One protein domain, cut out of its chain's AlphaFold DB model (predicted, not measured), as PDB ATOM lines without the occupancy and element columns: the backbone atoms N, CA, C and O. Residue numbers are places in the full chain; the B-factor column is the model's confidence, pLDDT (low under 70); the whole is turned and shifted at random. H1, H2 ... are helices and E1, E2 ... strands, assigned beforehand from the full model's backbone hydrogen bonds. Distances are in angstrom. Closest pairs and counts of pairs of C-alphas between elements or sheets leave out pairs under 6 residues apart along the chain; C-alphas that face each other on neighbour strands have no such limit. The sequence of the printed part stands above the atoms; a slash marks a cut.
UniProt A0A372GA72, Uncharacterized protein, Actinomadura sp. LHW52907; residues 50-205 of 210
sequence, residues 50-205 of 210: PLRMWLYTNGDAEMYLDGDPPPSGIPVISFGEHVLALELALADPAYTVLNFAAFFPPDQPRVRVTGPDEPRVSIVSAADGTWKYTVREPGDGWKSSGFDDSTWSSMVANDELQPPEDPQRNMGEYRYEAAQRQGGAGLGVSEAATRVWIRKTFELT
ATOM      1  N   PRO A  50     156.591 143.838 116.747       93.62
ATOM      2  CA  PRO A  50     155.941 144.961 116.088       93.62
ATOM      3  C   PRO A  50     155.927 146.171 117.025       93.62
ATOM      4  O   PRO A  50     155.216 146.171 118.025       93.62
ATOM      5  N   LEU A  51     156.685 147.219 116.711       93.38
ATOM      6  CA  LEU A  51     156.749 148.404 117.569       93.38
ATOM      7  C   LEU A  51     155.784 149.479 117.094       93.38
ATOM      8  O   LEU A  51     155.917 149.984 115.986       93.38
ATOM      9  N   ARG A  52     154.843 149.892 117.947       93.19
ATOM     10  CA  ARG A  52     154.073 151.116 117.692       93.19
ATOM     11  C   ARG A  52     154.936 152.312 118.066       93.19
ATOM     12  O   ARG A  52     155.346 152.409 119.218       93.19
ATOM     13  N   MET A  53     155.165 153.214 117.116       94.56
ATOM     14  CA  MET A  53     156.018 154.388 117.305       94.56
ATOM     15  C   MET A  53     155.189 155.667 117.434       94.56
ATOM     16  O   MET A  53     154.340 155.962 116.591       94.56
ATOM     17  N   TRP A  54     155.472 156.445 118.471       95.00
ATOM     18  CA  TRP A  54     155.065 157.835 118.621       95.00
ATOM     19  C   TRP A  54     156.296 158.711 118.461       95.00
ATOM     20  O   TRP A  54     157.290 158.521 119.158       95.00
ATOM     21  N   LEU A  55     156.212 159.664 117.538       95.38
ATOM     22  CA  LEU A  55     157.271 160.620 117.264       95.38
ATOM     23  C   LEU A  55     156.685 162.027 117.242       95.38
ATOM     24  O   LEU A  55     155.759 162.318 116.479       95.38
ATOM     25  N   TYR A  56     157.270 162.885 118.061       94.62
ATOM     26  CA  TYR A  56     157.152 164.325 117.979       94.62
ATOM     27  C   TYR A  56     158.531 164.918 117.688       94.62
ATOM     28  O   TYR A  56     159.522 164.552 118.324       94.62
ATOM     29  N   THR A  57     158.563 165.859 116.752       93.88
ATOM     30  CA  THR A  57     159.722 166.689 116.432       93.88
ATOM     31  C   THR A  57     159.277 168.137 116.297       93.88
ATOM     32  O   THR A  57     158.150 168.406 115.872       93.88
ATOM     33  N   ASN A  58     160.153 169.080 116.637       88.12
ATOM     34  CA  ASN A  58     159.905 170.497 116.381       88.12
ATOM     35  C   ASN A  58     160.202 170.831 114.911       88.12
ATOM     36  O   ASN A  58     161.282 171.314 114.577       88.12
ATOM     37  N   GLY A  59     159.240 170.526 114.041       85.88
ATOM     38  CA  GLY A  59     159.334 170.709 112.592       85.88
ATOM     39  C   GLY A  59     159.435 169.397 111.814       85.88
ATOM     40  O   GLY A  59     159.286 168.305 112.375       85.88
ATOM     41  N   ASP A  60     159.670 169.527 110.508       90.31
ATOM     42  CA  ASP A  60     159.766 168.397 109.585       90.31
ATOM     43  C   ASP A  60     160.974 167.517 109.915       90.31
ATOM     44  O   ASP A  60     162.086 168.004 110.150       90.31
ATOM     45  N   ALA A  61     160.730 166.208 109.913       94.44
ATOM     46  CA  ALA A  61     161.726 165.198 110.210       94.44
ATOM     47  C   ALA A  61     161.600 164.004 109.265       94.44
ATOM     48  O   ALA A  61     160.501 163.504 109.010       94.44
ATOM     49  N   GLU A  62     162.742 163.500 108.819       97.38
ATOM     50  CA  GLU A  62     162.852 162.197 108.179       97.38
ATOM     51  C   GLU A  62     163.332 161.178 109.210       97.38
ATOM     52  O   GLU A  62     164.331 161.396 109.892       97.38
ATOM     53  N   MET A  63     162.611 160.064 109.336       97.81
ATOM     54  CA  MET A  63     162.944 158.975 110.255       97.81
ATOM     55  C   MET A  63     163.437 157.762 109.474       97.81
ATOM     56  O   MET A  63     162.848 157.382 108.462       97.81
ATOM     57  N   TYR A  64     164.475 157.126 110.004       98.50
ATOM     58  CA  TYR A  64     165.125 155.955 109.442       98.50
ATOM     59  C   TYR A  64     165.274 154.873 110.510       98.50
ATOM     60  O   TYR A  64     165.619 155.164 111.655       98.50
ATOM     61  N   LEU A  65     165.050 153.623 110.118       98.12
ATOM     62  CA  LEU A  65     165.349 152.429 110.894       98.12
ATOM     63  C   LEU A  65     166.351 151.594 110.093       98.12
ATOM     64  O   LEU A  65     166.058 151.187 108.971       98.12
ATOM     65  N   ASP A  66     167.543 151.398 110.648       98.00
ATOM     66  CA  ASP A  66     168.652 150.653 110.036       98.00
ATOM     67  C   ASP A  66     169.084 151.155 108.643       98.00
ATOM     68  O   ASP A  66     169.635 150.410 107.835       98.00
ATOM     69  N   GLY A  67     168.874 152.444 108.363       98.00
ATOM     70  CA  GLY A  67     169.253 153.090 107.101       98.00
ATOM     71  C   GLY A  67     168.086 153.472 106.196       98.00
ATOM     72  O   GLY A  67     168.216 154.444 105.439       98.00
ATOM     73  N   ASP A  68     166.950 152.790 106.343       98.00
ATOM     74  CA  ASP A  68     165.785 152.905 105.467       98.00
ATOM     75  C   ASP A  68     164.587 153.563 106.169       98.00
ATOM     76  O   ASP A  68     164.443 153.459 107.390       98.00
ATOM     77  N   PRO A  69     163.681 154.236 105.436       97.50
ATOM     78  CA  PRO A  69     162.416 154.686 106.005       97.50
ATOM     79  C   PRO A  69     161.610 153.503 106.569       97.50
ATOM     80  O   PRO A  69     161.483 152.477 105.891       97.50
ATOM     81  N   PRO A  70     161.011 153.621 107.769       95.06
ATOM     82  CA  PRO A  70     160.183 152.560 108.324       95.06
ATOM     83  C   PRO A  70     159.043 152.173 107.366       95.06
ATOM     84  O   PRO A  70     158.317 153.048 106.887       95.06
ATOM     85  N   PRO A  71     158.823 150.872 107.101       89.88
ATOM     86  CA  PRO A  71     157.860 150.416 106.094       89.88
ATOM     87  C   PRO A  71     156.393 150.666 106.481       89.88
ATOM     88  O   PRO A  71     155.494 150.513 105.654       89.88
ATOM     89  N   SER A  72     156.125 150.989 107.749       89.88
ATOM     90  CA  SER A  72     154.807 151.349 108.272       89.88
ATOM     91  C   SER A  72     154.946 152.065 109.622       89.88
ATOM     92  O   SER A  72     156.042 152.161 110.167       89.88
ATOM     93  N   GLY A  73     153.831 152.524 110.204       85.12
ATOM     94  CA  GLY A  73     153.808 153.056 111.577       85.12
ATOM     95  C   GLY A  73     153.906 151.990 112.681       85.12
ATOM     96  O   GLY A  73     153.950 152.337 113.861       85.12
ATOM     97  N   ILE A  74     153.897 150.700 112.312       91.81
ATOM     98  CA  ILE A  74     154.086 149.561 113.223       91.81
ATOM     99  C   ILE A  74     155.041 148.544 112.564       91.81
ATOM    100  O   ILE A  74     154.616 147.442 112.171       91.81
ATOM    101  N   PRO A  75     156.320 148.909 112.348       94.06
ATOM    102  CA  PRO A  75     157.284 148.008 111.734       94.06
ATOM    103  C   PRO A  75     157.529 146.796 112.639       94.06
ATOM    104  O   PRO A  75     157.501 146.901 113.865       94.06
ATOM    105  N   VAL A  76     157.767 145.634 112.026       94.69
ATOM    106  CA  VAL A  76     158.274 144.457 112.744       94.69
ATOM    107  C   VAL A  76     159.787 144.563 112.736       94.69
ATOM    108  O   VAL A  76     160.389 144.475 111.669       94.69
ATOM    109  N   ILE A  77     160.374 144.772 113.908       95.69
ATOM    110  CA  ILE A  77     161.821 144.891 114.070       95.69
ATOM    111  C   ILE A  77     162.349 143.545 114.545       95.69
ATOM    112  O   ILE A  77     161.818 142.989 115.509       95.69
ATOM    113  N   SER A  78     163.345 142.998 113.848       95.94
ATOM    114  CA  SER A  78     163.985 141.738 114.231       95.94
ATOM    115  C   SER A  78     164.652 141.824 115.605       95.94
ATOM    116  O   SER A  78     164.782 142.889 116.188       95.94
ATOM    117  N   PHE A  79     165.062 140.685 116.152       95.19
ATOM    118  CA  PHE A  79     165.930 140.681 117.328       95.19
ATOM    119  C   PHE A  79     167.372 141.010 116.921       95.19
ATOM    120  O   PHE A  79     167.806 140.605 115.841       95.19
ATOM    121  N   GLY A  80     168.109 141.697 117.793       96.06
ATOM    122  CA  GLY A  80     169.480 142.151 117.556       96.06
ATOM    123  C   GLY A  80     169.672 143.652 117.769       96.06
ATOM    124  O   GLY A  80     168.816 144.327 118.343       96.06
ATOM    125  N   GLU A  81     170.823 144.159 117.331       97.56
ATOM    126  CA  GLU A  81     171.159 145.585 117.358       97.56
ATOM    127  C   GLU A  81     170.473 146.328 116.208       97.56
ATOM    128  O   GLU A  81     170.485 145.869 115.065       97.56
ATOM    129  N   HIS A  82     169.924 147.498 116.521       98.12
ATOM    130  CA  HIS A  82     169.202 148.362 115.600       98.12
ATOM    131  C   HIS A  82     169.578 149.827 115.801       98.12
ATOM    132  O   HIS A  82     169.984 150.254 116.889       98.12
ATOM    133  N   VAL A  83     169.397 150.620 114.746       98.50
ATOM    134  CA  VAL A  83     169.648 152.061 114.753       98.50
ATOM    135  C   VAL A  83     168.394 152.807 114.341       98.50
ATOM    136  O   VAL A  83     167.880 152.643 113.237       98.50
ATOM    137  N   LEU A  84     167.929 153.682 115.228       98.50
ATOM    138  CA  LEU A  84     166.950 154.705 114.903       98.50
ATOM    139  C   LEU A  84     167.694 156.003 114.598       98.50
ATOM    140  O   LEU A  84     168.480 156.487 115.417       98.50
ATOM    141  N   ALA A  85     167.434 156.565 113.428       98.69
ATOM    142  CA  ALA A  85     168.069 157.783 112.960       98.69
ATOM    143  C   ALA A  85     167.000 158.798 112.555       98.69
ATOM    144  O   ALA A  85     165.981 158.431 111.971       98.69
ATOM    145  N   LEU A  86     167.229 160.073 112.860       98.44
ATOM    146  CA  LEU A  86     166.369 161.161 112.424       98.44
ATOM    147  C   LEU A  86     167.195 162.281 111.821       98.44
ATOM    148  O   LEU A  86     168.284 162.595 112.299       98.44
ATOM    149  N   GLU A  87     166.638 162.909 110.803       98.12
ATOM    150  CA  GLU A  87     167.150 164.146 110.247       98.12
ATOM    151  C   GLU A  87     166.065 165.214 110.327       98.12
ATOM    152  O   GLU A  87     164.962 165.012 109.826       98.12
ATOM    153  N   LEU A  88     166.366 166.334 110.982       96.00
ATOM    154  CA  LEU A  88     165.428 167.437 111.170       96.00
ATOM    155  C   LEU A  88     165.954 168.687 110.467       96.00
ATOM    156  O   LEU A  88     167.141 169.006 110.559       96.00
ATOM    157  N   ALA A  89     165.051 169.431 109.827       93.06
ATOM    158  CA  ALA A  89     165.371 170.668 109.109       93.06
ATOM    159  C   ALA A  89     165.588 171.889 110.026       93.06
ATOM    160  O   ALA A  89     165.989 172.952 109.562       93.06
ATOM    161  N   LEU A  90     165.285 171.784 111.319       90.12
ATOM    162  CA  LEU A  90     165.482 172.862 112.283       90.12
ATOM    163  C   LEU A  90     165.603 172.277 113.688       90.12
ATOM    164  O   LEU A  90     164.857 171.375 114.058       90.12
ATOM    165  N   ALA A  91     166.514 172.829 114.483       89.19
ATOM    166  CA  ALA A  91     166.574 172.602 115.916       89.19
ATOM    167  C   ALA A  91     166.746 173.944 116.626       89.19
ATOM    168  O   ALA A  91     167.717 174.665 116.394       89.19
ATOM    169  N   ASP A  92     165.787 174.273 117.481       90.75
ATOM    170  CA  ASP A  92     165.813 175.465 118.319       90.75
ATOM    171  C   ASP A  92     165.968 175.020 119.783       90.75
ATOM    172  O   ASP A  92     165.093 174.307 120.284       90.75
ATOM    173  N   PRO A  93     167.066 175.395 120.470       91.06
ATOM    174  CA  PRO A  93     167.352 174.963 121.835       91.06
ATOM    175  C   PRO A  93     166.342 175.505 122.856       91.06
ATOM    176  O   PRO A  93     166.348 175.050 123.996       91.06
ATOM    177  N   ALA A  94     165.482 176.458 122.474       90.25
ATOM    178  CA  ALA A  94     164.409 176.958 123.327       90.25
ATOM    179  C   ALA A  94     163.217 175.991 123.458       90.25
ATOM    180  O   ALA A  94     162.369 176.201 124.323       90.25
ATOM    181  N   TYR A  95     163.131 174.948 122.623       91.38
ATOM    182  CA  TYR A  95     161.993 174.022 122.590       91.38
ATOM    183  C   TYR A  95     162.425 172.556 122.640       91.38
ATOM    184  O   TYR A  95     163.586 172.213 122.403       91.38
ATOM    185  N   THR A  96     161.467 171.660 122.898       93.06
ATOM    186  CA  THR A  96     161.722 170.225 122.729       93.06
ATOM    187  C   THR A  96     161.988 169.949 121.253       93.06
ATOM    188  O   THR A  96     161.148 170.243 120.410       93.06
ATOM    189  N   VAL A  97     163.129 169.337 120.939       94.25
ATOM    190  CA  VAL A  97     163.495 168.939 119.574       94.25
ATOM    191  C   VAL A  97     162.947 167.555 119.239       94.25
ATOM    192  O   VAL A  97     162.485 167.340 118.121       94.25
ATOM    193  N   LEU A  98     162.967 166.632 120.203       95.81
ATOM    194  CA  LEU A  98     162.535 165.246 120.037       95.81
ATOM    195  C   LEU A  98     161.729 164.772 121.250       95.81
ATOM    196  O   LEU A  98     162.184 164.894 122.382       95.81
ATOM    197  N   ASN A  99     160.590 164.128 121.014       96.25
ATOM    198  CA  ASN A  99     159.971 163.230 121.986       96.25
ATOM    199  C   ASN A  99     159.552 161.943 121.266       96.25
ATOM    200  O   ASN A  99     158.884 161.989 120.231       96.25
ATOM    201  N   PHE A 100     159.994 160.800 121.780       97.19
ATOM    202  CA  PHE A 100     159.853 159.515 121.121       97.19
ATOM    203  C   PHE A 100     159.462 158.420 122.104       97.19
ATOM    204  O   PHE A 100     160.016 158.307 123.197       97.19
ATOM    205  N   ALA A 101     158.565 157.547 121.661       96.81
ATOM    206  CA  ALA A 101     158.326 156.272 122.309       96.81
ATOM    207  C   ALA A 101     157.986 155.202 121.272       96.81
ATOM    208  O   ALA A 101     157.095 155.390 120.446       96.81
ATOM    209  N   ALA A 102     158.645 154.054 121.350       96.25
ATOM    210  CA  ALA A 102     158.302 152.855 120.607       96.25
ATOM    211  C   ALA A 102     158.135 151.690 121.570       96.25
ATOM    212  O   ALA A 102     159.003 151.447 122.403       96.25
ATOM    213  N   PHE A 103     157.016 150.980 121.481       93.75
ATOM    214  CA  PHE A 103     156.662 150.007 122.507       93.75
ATOM    215  C   PHE A 103     155.834 148.850 121.966       93.75
ATOM    216  O   PHE A 103     155.131 148.956 120.954       93.75
ATOM    217  N   PHE A 104     155.933 147.738 122.685       91.56
ATOM    218  CA  PHE A 104     155.136 146.541 122.499       91.56
ATOM    219  C   PHE A 104     155.004 145.776 123.833       91.56
ATOM    220  O   PHE A 104     155.984 145.692 124.576       91.56
ATOM    221  N   PRO A 105     153.838 145.182 124.155       88.00
ATOM    222  CA  PRO A 105     152.571 145.313 123.440       88.00
ATOM    223  C   PRO A 105     152.000 146.733 123.574       88.00
ATOM    224  O   PRO A 105     152.393 147.469 124.478       88.00
ATOM    225  N   PRO A 106     151.065 147.145 122.699       81.56
ATOM    226  CA  PRO A 106     150.374 148.414 122.879       81.56
ATOM    227  C   PRO A 106     149.495 148.386 124.142       81.56
ATOM    228  O   PRO A 106     148.854 147.372 124.407       81.56
ATOM    229  N   ASP A 107     149.382 149.508 124.862       75.25
ATOM    230  CA  ASP A 107     148.561 149.657 126.083       75.25
ATOM    231  C   ASP A 107     147.113 149.194 125.924       75.25
ATOM    232  O   ASP A 107     146.506 148.646 126.843       75.25
ATOM    233  N   GLN A 108     146.544 149.439 124.745       70.44
ATOM    234  CA  GLN A 108     145.187 149.044 124.397       70.44
ATOM    235  C   GLN A 108     145.236 148.145 123.162       70.44
ATOM    236  O   GLN A 108     145.061 148.626 122.034       70.44
ATOM    237  N   PRO A 109     145.505 146.839 123.340       68.38
ATOM    238  CA  PRO A 109     145.455 145.904 122.236       68.38
ATOM    239  C   PRO A 109     143.992 145.756 121.806       68.38
ATOM    240  O   PRO A 109     143.134 145.331 122.578       68.38
ATOM    241  N   ARG A 110     143.693 146.135 120.562       65.94
ATOM    242  CA  ARG A 110     142.341 146.021 119.989       65.94
ATOM    243  C   ARG A 110     141.938 144.572 119.712       65.94
ATOM    244  O   ARG A 110     140.755 144.246 119.715       65.94
ATOM    245  N   VAL A 111     142.927 143.697 119.550       62.44
ATOM    246  CA  VAL A 111     142.760 142.248 119.430       62.44
ATOM    247  C   VAL A 111     143.511 141.589 120.578       62.44
ATOM    248  O   VAL A 111     144.667 141.917 120.840       62.44
ATOM    249  N   ARG A 112     142.863 140.640 121.262       62.44
ATOM    250  CA  ARG A 112     143.565 139.778 122.216       62.44
ATOM    251  C   ARG A 112     144.552 138.914 121.440       62.44
ATOM    252  O   ARG A 112     144.136 138.042 120.679       62.44
ATOM    253  N   VAL A 113     145.838 139.165 121.651       61.00
ATOM    254  CA  VAL A 113     146.904 138.289 121.174       61.00
ATOM    255  C   VAL A 113     146.651 136.898 121.749       61.00
ATOM    256  O   VAL A 113     146.531 136.718 122.959       61.00
ATOM    257  N   THR A 114     146.487 135.925 120.860       56.47
ATOM    258  CA  THR A 114     146.460 134.502 121.201       56.47
ATOM    259  C   THR A 114     147.776 133.928 120.700       56.47
ATOM    260  O   THR A 114     148.019 133.898 119.497       56.47
ATOM    261  N   GLY A 115     148.666 133.573 121.623       62.75
ATOM    262  CA  GLY A 115     150.042 133.206 121.302       62.75
ATOM    263  C   GLY A 115     150.904 133.013 122.552       62.75
ATOM    264  O   GLY A 115     150.396 133.206 123.657       62.75
ATOM    265  N   PRO A 116     152.172 132.598 122.384       65.19
ATOM    266  CA  PRO A 116     153.146 132.540 123.475       65.19
ATOM    267  C   PRO A 116     153.368 133.928 124.097       65.19
ATOM    268  O   PRO A 116     153.100 134.939 123.447       65.19
ATOM    269  N   ASP A 117     153.869 133.973 125.335       74.12
ATOM    270  CA  ASP A 117     154.242 135.230 125.990       74.12
ATOM    271  C   ASP A 117     155.317 135.944 125.160       74.12
ATOM    272  O   ASP A 117     156.441 135.465 125.007       74.12
ATOM    273  N   GLU A 118     154.952 137.082 124.577       80.31
ATOM    274  CA  GLU A 118     155.874 137.904 123.801       80.31
ATOM    275  C   GLU A 118     156.621 138.901 124.701       80.31
ATOM    276  O   GLU A 118     156.073 139.352 125.716       80.31
ATOM    277  N   PRO A 119     157.864 139.279 124.343       84.69
ATOM    278  CA  PRO A 119     158.643 140.210 125.146       84.69
ATOM    279  C   PRO A 119     157.961 141.575 125.212       84.69
ATOM    280  O   PRO A 119     157.397 142.062 124.231       84.69
ATOM    281  N   ARG A 120     158.068 142.227 126.370       88.88
ATOM    282  CA  ARG A 120     157.741 143.647 126.493       88.88
ATOM    283  C   ARG A 120     158.952 144.460 126.068       88.88
ATOM    284  O   ARG A 120     160.022 144.313 126.649       88.88
ATOM    285  N   VAL A 121     158.767 145.319 125.078       93.25
ATOM    286  CA  VAL A 121     159.804 146.205 124.552       93.25
ATOM    287  C   VAL A 121     159.353 147.642 124.754       93.25
ATOM    288  O   VAL A 121     158.204 147.974 124.464       93.25
ATOM    289  N   SER A 122     160.259 148.491 125.231       95.00
ATOM    290  CA  SER A 122     160.061 149.936 125.291       95.00
ATOM    291  C   SER A 122     161.362 150.649 124.944       95.00
ATOM    292  O   SER A 122     162.416 150.350 125.501       95.00
ATOM    293  N   ILE A 123     161.279 151.580 124.001       96.88
ATOM    294  CA  ILE A 123     162.363 152.439 123.543       96.88
ATOM    295  C   ILE A 123     161.837 153.861 123.652       96.88
ATOM    296  O   ILE A 123     160.938 154.245 122.908       96.88
ATOM    297  N   VAL A 124     162.389 154.647 124.566       97.56
ATOM    298  CA  VAL A 124     161.902 156.000 124.846       97.56
ATOM    299  C   VAL A 124     163.006 157.029 124.668       97.56
ATOM    300  O   VAL A 124     164.196 156.720 124.795       97.56
ATOM    301  N   SER A 125     162.612 158.262 124.363       97.38
ATOM    302  CA  SER A 125     163.466 159.427 124.546       97.38
ATOM    303  C   SER A 125     163.738 159.623 126.035       97.38
ATOM    304  O   SER A 125     162.816 159.775 126.826       97.38
ATOM    305  N   ALA A 126     165.005 159.565 126.435       95.75
ATOM    306  CA  ALA A 126     165.442 159.771 127.812       95.75
ATOM    307  C   ALA A 126     166.804 160.470 127.810       95.75
ATOM    308  O   ALA A 126     167.610 160.264 126.903       95.75
ATOM    309  N   ALA A 127     167.071 161.289 128.827       95.44
ATOM    310  CA  ALA A 127     168.360 161.961 129.007       95.44
ATOM    311  C   ALA A 127     169.406 161.022 129.630       95.44
ATOM    312  O   ALA A 127     170.028 161.333 130.642       95.44
ATOM    313  N   ASP A 128     169.564 159.842 129.038       96.50
ATOM    314  CA  ASP A 128     170.466 158.774 129.478       96.50
ATOM    315  C   ASP A 128     171.775 158.728 128.667       96.50
ATOM    316  O   ASP A 128     172.599 157.832 128.841       96.50
ATOM    317  N   GLY A 129     171.965 159.689 127.757       97.06
ATOM    318  CA  GLY A 129     173.120 159.773 126.865       97.06
ATOM    319  C   GLY A 129     173.071 158.836 125.654       97.06
ATOM    320  O   GLY A 129     173.961 158.910 124.807       97.06
ATOM    321  N   THR A 130     172.041 157.990 125.526       97.69
ATOM    322  CA  THR A 130     171.889 157.055 124.394       97.69
ATOM    323  C   THR A 130     171.326 157.719 123.139       97.69
ATOM    324  O   THR A 130     171.497 157.199 122.038       97.69
ATOM    325  N   TRP A 131     170.668 158.865 123.306       98.38
ATOM    326  CA  TRP A 131     170.264 159.746 122.220       98.38
ATOM    327  C   TRP A 131     171.376 160.743 121.948       98.38
ATOM    328  O   TRP A 131     171.678 161.602 122.782       98.38
ATOM    329  N   LYS A 132     171.986 160.623 120.774       98.62
ATOM    330  CA  LYS A 132     173.084 161.478 120.345       98.62
ATOM    331  C   LYS A 132     172.678 162.315 119.150       98.62
ATOM    332  O   LYS A 132     171.842 161.896 118.353       98.62
ATOM    333  N   TYR A 133     173.298 163.475 119.003       98.56
ATOM    334  CA  TYR A 133     173.082 164.354 117.869       98.56
ATOM    335  C   TYR A 133     174.364 165.045 117.400       98.56
ATOM    336  O   TYR A 133     175.330 165.222 118.146       98.56
ATOM    337  N   THR A 134     174.338 165.488 116.149       98.44
ATOM    338  CA  THR A 134     175.324 166.399 115.567       98.44
ATOM    339  C   THR A 134     174.613 167.469 114.743       98.44
ATOM    340  O   THR A 134     173.562 167.219 114.157       98.44
ATOM    341  N   VAL A 135     175.196 168.667 114.691       97.50
ATOM    342  CA  VAL A 135     174.783 169.771 113.799       97.50
ATOM    343  C   VAL A 135     175.704 169.901 112.581       97.50
ATOM    344  O   VAL A 135     175.522 170.766 111.728       97.50
ATOM    345  N   ARG A 136     176.729 169.047 112.506       97.25
ATOM    346  CA  ARG A 136     177.602 168.896 111.342       97.25
ATOM    347  C   ARG A 136     177.154 167.679 110.560       97.25
ATOM    348  O   ARG A 136     176.899 166.644 111.173       97.25
ATOM    349  N   GLU A 137     177.118 167.817 109.240       97.62
ATOM    350  CA  GLU A 137     176.746 166.729 108.343       97.62
ATOM    351  C   GLU A 137     177.608 165.489 108.627       97.62
ATOM    352  O   GLU A 137     178.843 165.582 108.604       97.62
ATOM    353  N   PRO A 138     176.985 164.356 108.984       98.12
ATOM    354  CA  PRO A 138     177.713 163.142 109.295       98.12
ATOM    355  C   PRO A 138     178.201 162.454 108.018       98.12
ATOM    356  O   PRO A 138     177.691 162.690 106.925       98.12
ATOM    357  N   GLY A 139     179.194 161.576 108.163       97.62
ATOM    358  CA  GLY A 139     179.675 160.759 107.051       97.62
ATOM    359  C   GLY A 139     178.652 159.720 106.582       97.62
ATOM    360  O   GLY A 139     177.627 159.474 107.227       97.62
ATOM    361  N   ASP A 140     178.970 159.066 105.469       97.00
ATOM    362  CA  ASP A 140     178.165 157.972 104.931       97.00
ATOM    363  C   ASP A 140     177.945 156.860 105.970       97.00
ATOM    364  O   ASP A 140     178.812 156.553 106.789       97.00
ATOM    365  N   GLY A 141     176.766 156.236 105.931       97.38
ATOM    366  CA  GLY A 141     176.430 155.119 106.819       97.38
ATOM    367  C   GLY A 141     176.062 155.511 108.253       97.38
ATOM    368  O   GLY A 141     175.843 154.623 109.070       97.38
ATOM    369  N   TRP A 142     175.913 156.804 108.575       98.38
ATOM    370  CA  TRP A 142     175.529 157.259 109.925       98.38
ATOM    371  C   TRP A 142     174.219 156.660 110.460       98.38
ATOM    372  O   TRP A 142     174.032 156.523 111.669       98.38
ATOM    373  N   LYS A 143     173.325 156.257 109.552       98.44
ATOM    374  CA  LYS A 143     172.040 155.611 109.852       98.44
ATOM    375  C   LYS A 143     172.150 154.107 110.135       98.44
ATOM    376  O   LYS A 143     171.151 153.490 110.482       98.44
ATOM    377  N   SER A 144     173.325 153.515 109.942       96.88
ATOM    378  CA  SER A 144     173.559 152.076 110.049       96.88
ATOM    379  C   SER A 144     174.253 151.712 111.364       96.88
ATOM    380  O   SER A 144     174.815 152.565 112.068       96.88
ATOM    381  N   SER A 145     174.205 150.427 111.716       95.62
ATOM    382  CA  SER A 145     174.982 149.869 112.825       95.62
ATOM    383  C   SER A 145     176.488 150.009 112.577       95.62
ATOM    384  O   SER A 145     176.949 150.110 111.439       95.62
ATOM    385  N   GLY A 146     177.266 150.074 113.661       95.44
ATOM    386  CA  GLY A 146     178.728 150.198 113.603       95.44
ATOM    387  C   GLY A 146     179.288 151.581 113.234       95.44
ATOM    388  O   GLY A 146     180.506 151.741 113.230       95.44
ATOM    389  N   PHE A 147     178.448 152.584 112.950       98.06
ATOM    390  CA  PHE A 147     178.917 153.962 112.779       98.06
ATOM    391  C   PHE A 147     179.451 154.542 114.098       98.06
ATOM    392  O   PHE A 147     178.803 154.421 115.140       98.06
ATOM    393  N   ASP A 148     180.608 155.205 114.043       97.94
ATOM    394  CA  ASP A 148     181.215 155.863 115.201       97.94
ATOM    395  C   ASP A 148     180.578 157.237 115.451       97.94
ATOM    396  O   ASP A 148     180.892 158.232 114.798       97.94
ATOM    397  N   ASP A 149     179.676 157.286 116.429       97.94
ATOM    398  CA  ASP A 149     179.059 158.509 116.940       97.94
ATOM    399  C   ASP A 149     179.658 158.950 118.291       97.94
ATOM    400  O   ASP A 149     179.023 159.664 119.071       97.94
ATOM    401  N   SER A 150     180.880 158.520 118.625       97.50
ATOM    402  CA  SER A 150     181.528 158.868 119.899       97.50
ATOM    403  C   SER A 150     181.765 160.370 120.071       97.50
ATOM    404  O   SER A 150     181.786 160.860 121.199       97.50
ATOM    405  N   THR A 151     181.893 161.114 118.969       97.81
ATOM    406  CA  THR A 151     182.085 162.571 118.975       97.81
ATOM    407  C   THR A 151     180.776 163.361 118.960       97.81
ATOM    408  O   THR A 151     180.817 164.590 118.926       97.81
ATOM    409  N   TRP A 152     179.624 162.689 118.891       98.38
ATOM    410  CA  TRP A 152     178.321 163.347 118.869       98.38
ATOM    411  C   TRP A 152     177.923 163.773 120.280       98.38
ATOM    412  O   TRP A 152     178.219 163.091 121.262       98.38
ATOM    413  N   SER A 153     177.221 164.896 120.375       98.38
ATOM    414  CA  SER A 153     176.712 165.405 121.645       98.38
ATOM    415  C   SER A 153     175.518 164.575 122.106       98.38
ATOM    416  O   SER A 153     174.690 164.164 121.296       98.38
ATOM    417  N   SER A 154     175.382 164.346 123.409       98.19
ATOM    418  CA  SER A 154     174.159 163.756 123.962       98.19
ATOM    419  C   SER A 154     173.036 164.787 123.998       98.19
ATOM    420  O   SER A 154     173.257 165.940 124.370       98.19
ATOM    421  N   MET A 155     171.823 164.366 123.648       97.31
ATOM    422  CA  MET A 155     170.634 165.186 123.865       97.31
ATOM    423  C   MET A 155     170.326 165.287 125.361       97.31
ATOM    424  O   MET A 155     170.579 164.352 126.125       97.31
ATOM    425  N   VAL A 156     169.755 166.414 125.778       95.25
ATOM    426  CA  VAL A 156     169.454 166.697 127.188       95.25
ATOM    427  C   VAL A 156     167.956 166.859 127.393       95.25
ATOM    428  O   VAL A 156     167.273 167.444 126.555       95.25
ATOM    429  N   ALA A 157     167.439 166.342 128.507       91.81
ATOM    430  CA  ALA A 157     166.090 166.675 128.947       91.81
ATOM    431  C   ALA A 157     166.098 168.069 129.563       91.81
ATOM    432  O   ALA A 157     167.064 168.460 130.224       91.81
ATOM    433  N   ASN A 158     165.009 168.800 129.372       75.44
ATOM    434  CA  ASN A 158     164.752 170.013 130.123       75.44
ATOM    435  C   ASN A 158     163.236 170.152 130.301       75.44
ATOM    436  O   ASN A 158     162.490 170.199 129.327       75.44
ATOM    437  N   ASP A 159     162.805 170.193 131.560       69.44
ATOM    438  CA  ASP A 159     161.394 170.245 131.957       69.44
ATOM    439  C   ASP A 159     160.708 171.561 131.532       69.44
ATOM    440  O   ASP A 159     159.481 171.639 131.456       69.44
ATOM    441  N   GLU A 160     161.498 172.589 131.208       72.75
ATOM    442  CA  GLU A 160     161.030 173.861 130.653       72.75
ATOM    443  C   GLU A 160     160.811 173.801 129.131       72.75
ATOM    444  O   GLU A 160     160.114 174.655 128.583       72.75
ATOM    445  N   LEU A 161     161.366 172.799 128.433       67.88
ATOM    446  CA  LEU A 161     161.217 172.651 126.983       67.88
ATOM    447  C   LEU A 161     159.826 172.124 126.643       67.88
ATOM    448  O   LEU A 161     159.602 170.925 126.482       67.88
ATOM    449  N   GLN A 162     158.881 173.036 126.478       73.56
ATOM    450  CA  GLN A 162     157.564 172.705 125.957       73.56
ATOM    451  C   GLN A 162     157.588 172.653 124.418       73.56
ATOM    452  O   GLN A 162     158.452 173.274 123.782       73.56
ATOM    453  N   PRO A 163     156.659 171.913 123.787       73.44
ATOM    454  CA  PRO A 163     156.308 172.150 122.392       73.44
ATOM    455  C   PRO A 163     156.058 173.653 122.157       73.44
ATOM    456  O   PRO A 163     155.542 174.322 123.057       73.44
ATOM    457  N   PRO A 164     156.395 174.217 120.985       75.00
ATOM    458  CA  PRO A 164     156.067 175.607 120.686       75.00
ATOM    459  C   PRO A 164     154.560 175.864 120.837       75.00
ATOM    460  O   PRO A 164     153.753 175.028 120.449       75.00
ATOM    461  N   GLU A 165     154.158 177.032 121.341       76.81
ATOM    462  CA  GLU A 165     152.728 177.389 121.427       76.81
ATOM    463  C   GLU A 165     152.098 177.648 120.047       76.81
ATOM    464  O   GLU A 165     150.884 177.557 119.888       76.81
ATOM    465  N   ASP A 166     152.919 177.969 119.041       74.69
ATOM    466  CA  ASP A 166     152.473 178.218 117.670       74.69
ATOM    467  C   ASP A 166     151.859 176.944 117.054       74.69
ATOM    468  O   ASP A 166     152.590 175.979 116.808       74.69
ATOM    469  N   PRO A 167     150.553 176.930 116.723       71.00
ATOM    470  CA  PRO A 167     149.889 175.764 116.144       71.00
ATOM    471  C   PRO A 167     150.494 175.296 114.816       71.00
ATOM    472  O   PRO A 167     150.392 174.117 114.485       71.00
ATOM    473  N   GLN A 168     151.133 176.189 114.048       68.62
ATOM    474  CA  GLN A 168     151.808 175.808 112.801       68.62
ATOM    475  C   GLN A 168     153.070 174.980 113.066       68.62
ATOM    476  O   GLN A 168     153.440 174.139 112.249       68.62
ATOM    477  N   ARG A 169     153.708 175.190 114.223       64.06
ATOM    478  CA  ARG A 169     154.864 174.421 114.703       64.06
ATOM    479  C   ARG A 169     154.455 173.240 115.586       64.06
ATOM    480  O   ARG A 169     155.176 172.251 115.656       64.06
ATOM    481  N   ASN A 170     153.285 173.311 116.216       69.06
ATOM    482  CA  ASN A 170     152.743 172.288 117.105       69.06
ATOM    483  C   ASN A 170     151.653 171.432 116.446       69.06
ATOM    484  O   ASN A 170     150.603 171.150 117.018       69.06
ATOM    485  N   MET A 171     151.928 170.931 115.245       64.38
ATOM    486  CA  MET A 171     151.060 169.957 114.565       64.38
ATOM    487  C   MET A 171     151.078 168.560 115.236       64.38
ATOM    488  O   MET A 171     150.548 167.593 114.688       64.38
ATOM    489  N   GLY A 172     151.712 168.424 116.407       81.62
ATOM    490  CA  GLY A 172     152.083 167.149 117.011       81.62
ATOM    491  C   GLY A 172     151.817 167.019 118.509       81.62
ATOM    492  O   GLY A 172     152.267 166.026 119.072       81.62
ATOM    493  N   GLU A 173     151.089 167.940 119.150       85.06
ATOM    494  CA  GLU A 173     150.811 167.909 120.599       85.06
ATOM    495  C   GLU A 173     150.274 166.546 121.061       85.06
ATOM    496  O   GLU A 173     150.819 165.923 121.969       85.06
ATOM    497  N   TYR A 174     149.298 165.988 120.337       88.50
ATOM    498  CA  TYR A 174     148.786 164.643 120.616       88.50
ATOM    499  C   TYR A 174     149.879 163.559 120.579       88.50
ATOM    500  O   TYR A 174     149.860 162.629 121.385       88.50
ATOM    501  N   ARG A 175     150.833 163.649 119.641       91.62
ATOM    502  CA  ARG A 175     151.947 162.690 119.539       91.62
ATOM    503  C   ARG A 175     152.944 162.883 120.677       91.62
ATOM    504  O   ARG A 175     153.454 161.888 121.184       91.62
ATOM    505  N   TYR A 176     153.178 164.127 121.087       91.94
ATOM    506  CA  TYR A 176     154.001 164.465 122.242       91.94
ATOM    507  C   TYR A 176     153.414 163.856 123.522       91.94
ATOM    508  O   TYR A 176     154.077 163.061 124.183       91.94
ATOM    509  N   GLU A 177     152.135 164.110 123.810       91.81
ATOM    510  CA  GLU A 177     151.435 163.517 124.957       91.81
ATOM    511  C   GLU A 177     151.371 161.984 124.882       91.81
ATOM    512  O   GLU A 177     151.478 161.285 125.893       91.81
ATOM    513  N   ALA A 178     151.167 161.423 123.684       92.06
ATOM    514  CA  ALA A 178     151.165 159.978 123.489       92.06
ATOM    515  C   ALA A 178     152.531 159.360 123.813       92.06
ATOM    516  O   ALA A 178     152.561 158.336 124.490       92.06
ATOM    517  N   ALA A 179     153.634 159.987 123.394       94.06
ATOM    518  CA  ALA A 179     154.981 159.548 123.742       94.06
ATOM    519  C   ALA A 179     155.264 159.711 125.247       94.06
ATOM    520  O   ALA A 179     155.740 158.767 125.878       94.06
ATOM    521  N   GLN A 180     154.866 160.835 125.857       93.56
ATOM    522  CA  GLN A 180     155.011 161.059 127.302       93.56
ATOM    523  C   GLN A 180     154.274 160.017 128.148       93.56
ATOM    524  O   GLN A 180     154.828 159.515 129.124       93.56
ATOM    525  N   ARG A 181     153.056 159.622 127.757       93.81
ATOM    526  CA  ARG A 181     152.311 158.552 128.447       93.81
ATOM    527  C   ARG A 181     153.035 157.205 128.440       93.81
ATOM    528  O   ARG A 181     152.794 156.401 129.333       93.81
ATOM    529  N   GLN A 182     153.912 156.973 127.465       94.50
ATOM    530  CA  GLN A 182     154.759 155.778 127.377       94.50
ATOM    531  C   GLN A 182     156.125 155.951 128.065       94.50
ATOM    532  O   GLN A 182     156.948 155.040 128.020       94.50
ATOM    533  N   GLY A 183     156.381 157.104 128.691       94.50
ATOM    534  CA  GLY A 183     157.645 157.423 129.357       94.50
ATOM    535  C   GLY A 183     158.661 158.179 128.495       94.50
ATOM    536  O   GLY A 183     159.804 158.321 128.920       94.50
ATOM    537  N   GLY A 184     158.276 158.665 127.310       95.12
ATOM    538  CA  GLY A 184     159.116 159.536 126.486       95.12
ATOM    539  C   GLY A 184     159.315 160.917 127.117       95.12
ATOM    540  O   GLY A 184     158.353 161.624 127.414       95.12
ATOM    541  N   ALA A 185     160.567 161.320 127.308       95.19
ATOM    542  CA  ALA A 185     160.955 162.657 127.740       95.19
ATOM    543  C   ALA A 185     161.166 163.586 126.535       95.19
ATOM    544  O   ALA A 185     161.661 163.155 125.492       95.19
ATOM    545  N   GLY A 186     160.840 164.870 126.686       95.00
ATOM    546  CA  GLY A 186     161.235 165.891 125.718       95.00
ATOM    547  C   GLY A 186     162.744 166.120 125.778       95.00
ATOM    548  O   GLY A 186     163.291 166.403 126.842       95.00
ATOM    549  N   LEU A 187     163.420 165.956 124.644       96.56
ATOM    550  CA  LEU A 187     164.860 166.127 124.501       96.56
ATOM    551  C   LEU A 187     165.173 167.331 123.614       96.56
ATOM    552  O   LEU A 187     164.574 167.512 122.551       96.56
ATOM    553  N   GLY A 188     166.144 168.131 124.045       95.69
ATOM    554  CA  GLY A 188     166.656 169.298 123.338       95.69
ATOM    555  C   GLY A 188     168.107 169.142 122.886       95.69
ATOM    556  O   GLY A 188     168.773 168.132 123.135       95.69
ATOM    557  N   VAL A 189     168.589 170.193 122.228       95.19
ATOM    558  CA  VAL A 189     169.980 170.377 121.791       95.19
ATOM    559  C   VAL A 189     170.585 171.585 122.505       95.19
ATOM    560  O   VAL A 189     169.858 172.456 122.976       95.19
ATOM    561  N   SER A 190     171.914 171.670 122.583       93.81
ATOM    562  CA  SER A 190     172.596 172.786 123.254       93.81
ATOM    563  C   SER A 190     172.694 174.067 122.422       93.81
ATOM    564  O   SER A 190     172.988 175.126 122.970       93.81
ATOM    565  N   GLU A 191     172.520 173.985 121.102       92.81
ATOM    566  CA  GLU A 191     172.703 175.111 120.185       92.81
ATOM    567  C   GLU A 191     171.687 175.084 119.044       92.81
ATOM    568  O   GLU A 191     171.216 174.023 118.640       92.81
ATOM    569  N   ALA A 192     171.351 176.266 118.524       93.38
ATOM    570  CA  ALA A 192     170.460 176.393 117.380       93.38
ATOM    571  C   ALA A 192     171.137 175.900 116.100       93.38
ATOM    572  O   ALA A 192     172.297 176.223 115.838       93.38
ATOM    573  N   ALA A 193     170.391 175.167 115.277       94.38
ATOM    574  CA  ALA A 193     170.885 174.643 114.015       94.38
ATOM    575  C   ALA A 193     169.790 174.605 112.947       94.38
ATOM    576  O   ALA A 193     168.629 174.310 113.221       94.38
ATOM    577  N   THR A 194     170.179 174.852 111.698       94.75
ATOM    578  CA  THR A 194     169.307 174.721 110.518       94.75
ATOM    579  C   THR A 194     169.221 173.286 109.999       94.75
ATOM    580  O   THR A 194     168.625 173.047 108.958       94.75
ATOM    581  N   ARG A 195     169.914 172.344 110.642       96.75
ATOM    582  CA  ARG A 195     169.800 170.906 110.401       96.75
ATOM    583  C   ARG A 195     170.388 170.176 111.598       96.75
ATOM    584  O   ARG A 195     171.422 170.597 112.118       96.75
ATOM    585  N   VAL A 196     169.744 169.104 112.036       97.69
ATOM    586  CA  VAL A 196     170.291 168.236 113.080       97.69
ATOM    587  C   VAL A 196     170.100 166.779 112.688       97.69
ATOM    588  O   VAL A 196     169.045 166.388 112.188       97.69
ATOM    589  N   TRP A 197     171.138 165.982 112.920       98.56
ATOM    590  CA  TRP A 197     171.111 164.536 112.749       98.56
ATOM    591  C   TRP A 197     171.110 163.905 114.128       98.56
ATOM    592  O   TRP A 197     171.980 164.209 114.943       98.56
ATOM    593  N   ILE A 198     170.125 163.058 114.393       98.56
ATOM    594  CA  ILE A 198     169.909 162.396 115.677       98.56
ATOM    595  C   ILE A 198     170.034 160.893 115.468       98.56
ATOM    596  O   ILE A 198     169.526 160.353 114.487       98.56
ATOM    597  N   ARG A 199     170.692 160.205 116.397       98.50
ATOM    598  CA  ARG A 199     170.933 158.765 116.337       98.50
ATOM    599  C   ARG A 199     170.719 158.127 117.703       98.50
ATOM    600  O   ARG A 199     171.147 158.662 118.726       98.50
ATOM    601  N   LYS A 200     170.093 156.953 117.701       98.50
ATOM    602  CA  LYS A 200     170.003 156.042 118.841       98.50
ATOM    603  C   LYS A 200     170.286 154.621 118.386       98.50
ATOM    604  O   LYS A 200     169.597 154.099 117.516       98.50
ATOM    605  N   THR A 201     171.254 153.985 119.035       98.25
ATOM    606  CA  THR A 201     171.425 152.528 118.961       98.25
ATOM    607  C   THR A 201     170.617 151.877 120.082       98.25
ATOM    608  O   THR A 201     170.549 152.406 121.196       98.25
ATOM    609  N   PHE A 202     169.974 150.753 119.790       97.38
ATOM    610  CA  PHE A 202     169.253 149.947 120.771       97.38
ATOM    611  C   PHE A 202     169.335 148.466 120.401       97.38
ATOM    612  O   PHE A 202     169.610 148.119 119.258       97.38
ATOM    613  N   GLU A 203     169.083 147.592 121.370       96.56
ATOM    614  CA  GLU A 203     169.084 146.145 121.166       96.56
ATOM    615  C   GLU A 203     167.708 145.569 121.505       96.56
ATOM    616  O   GLU A 203     167.119 145.899 122.537       96.56
ATOM    617  N   LEU A 204     167.191 144.706 120.631       94.69
ATOM    618  CA  LEU A 204     166.002 143.904 120.881       94.69
ATOM    619  C   LEU A 204     166.413 142.479 121.212       94.69
ATOM    620  O   LEU A 204     166.830 141.715 120.342       94.69
ATOM    621  N   THR A 205     166.241 142.098 122.470       90.88
ATOM    622  CA  THR A 205     166.488 140.729 122.901       90.88
ATOM    623  C   THR A 205     165.248 139.875 122.663       90.88
ATOM    624  O   THR A 205     164.120 140.240 123.009       90.88
TER     625      THR A 205
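This is residues 50 to 205 of the 210 residues of an uncharacterized protein of Actinomadura sp. LHW52907 (UniProt A0A372GA72). With little regular structure, two antiparallel sheets stand roughly face to face, E1-E4-E5 and E2-E3-E7-E6, with H1 over the smaller one's outside. The printed part has 156 residues, 53 in named elements, mostly strand, in the order E1 E2 E3 E4 E5 E6 H1 E7. It is compact, with a radius of gyration of the C-alphas of 15.5 A and spans of 48 by 36 by 26 A.

E1, residues 52 to 57, neighbours E4, residues 98 to 104, with N 54 and O 101 2.8 A apart. E4 and E5, residues 121 to 124, are a hairpin, N 102 and O 123 at 2.8 A. E2, residues 61 to 65, and E3, residues 80 to 88, are a hairpin, N 64 and O 85 at 2.8 A. E7, residues 196 to 204, neighbours E3, N 82 and O 202 at 2.8 A, and E6, residues 131 to 134, N 199 and O 132 at 2.8 A. H1, residues 173 to 181, with every O i to N i+4 pair within hydrogen-bond range, is on the sheet E1 E4 E5 at a height of 7.7 A.

E3 is 26.4 A long and E7 25.9 A. E1 begins at C-alpha 52 (154.073, 151.116, 117.692); E7 ends at C-alpha 204 (166.002, 143.904, 120.881).

The printed part has no cut. Its longest link is E6 to H1, 38 residues. Residues 109 to 116, 159, 161 and 168 to 171 have pLDDT under 70.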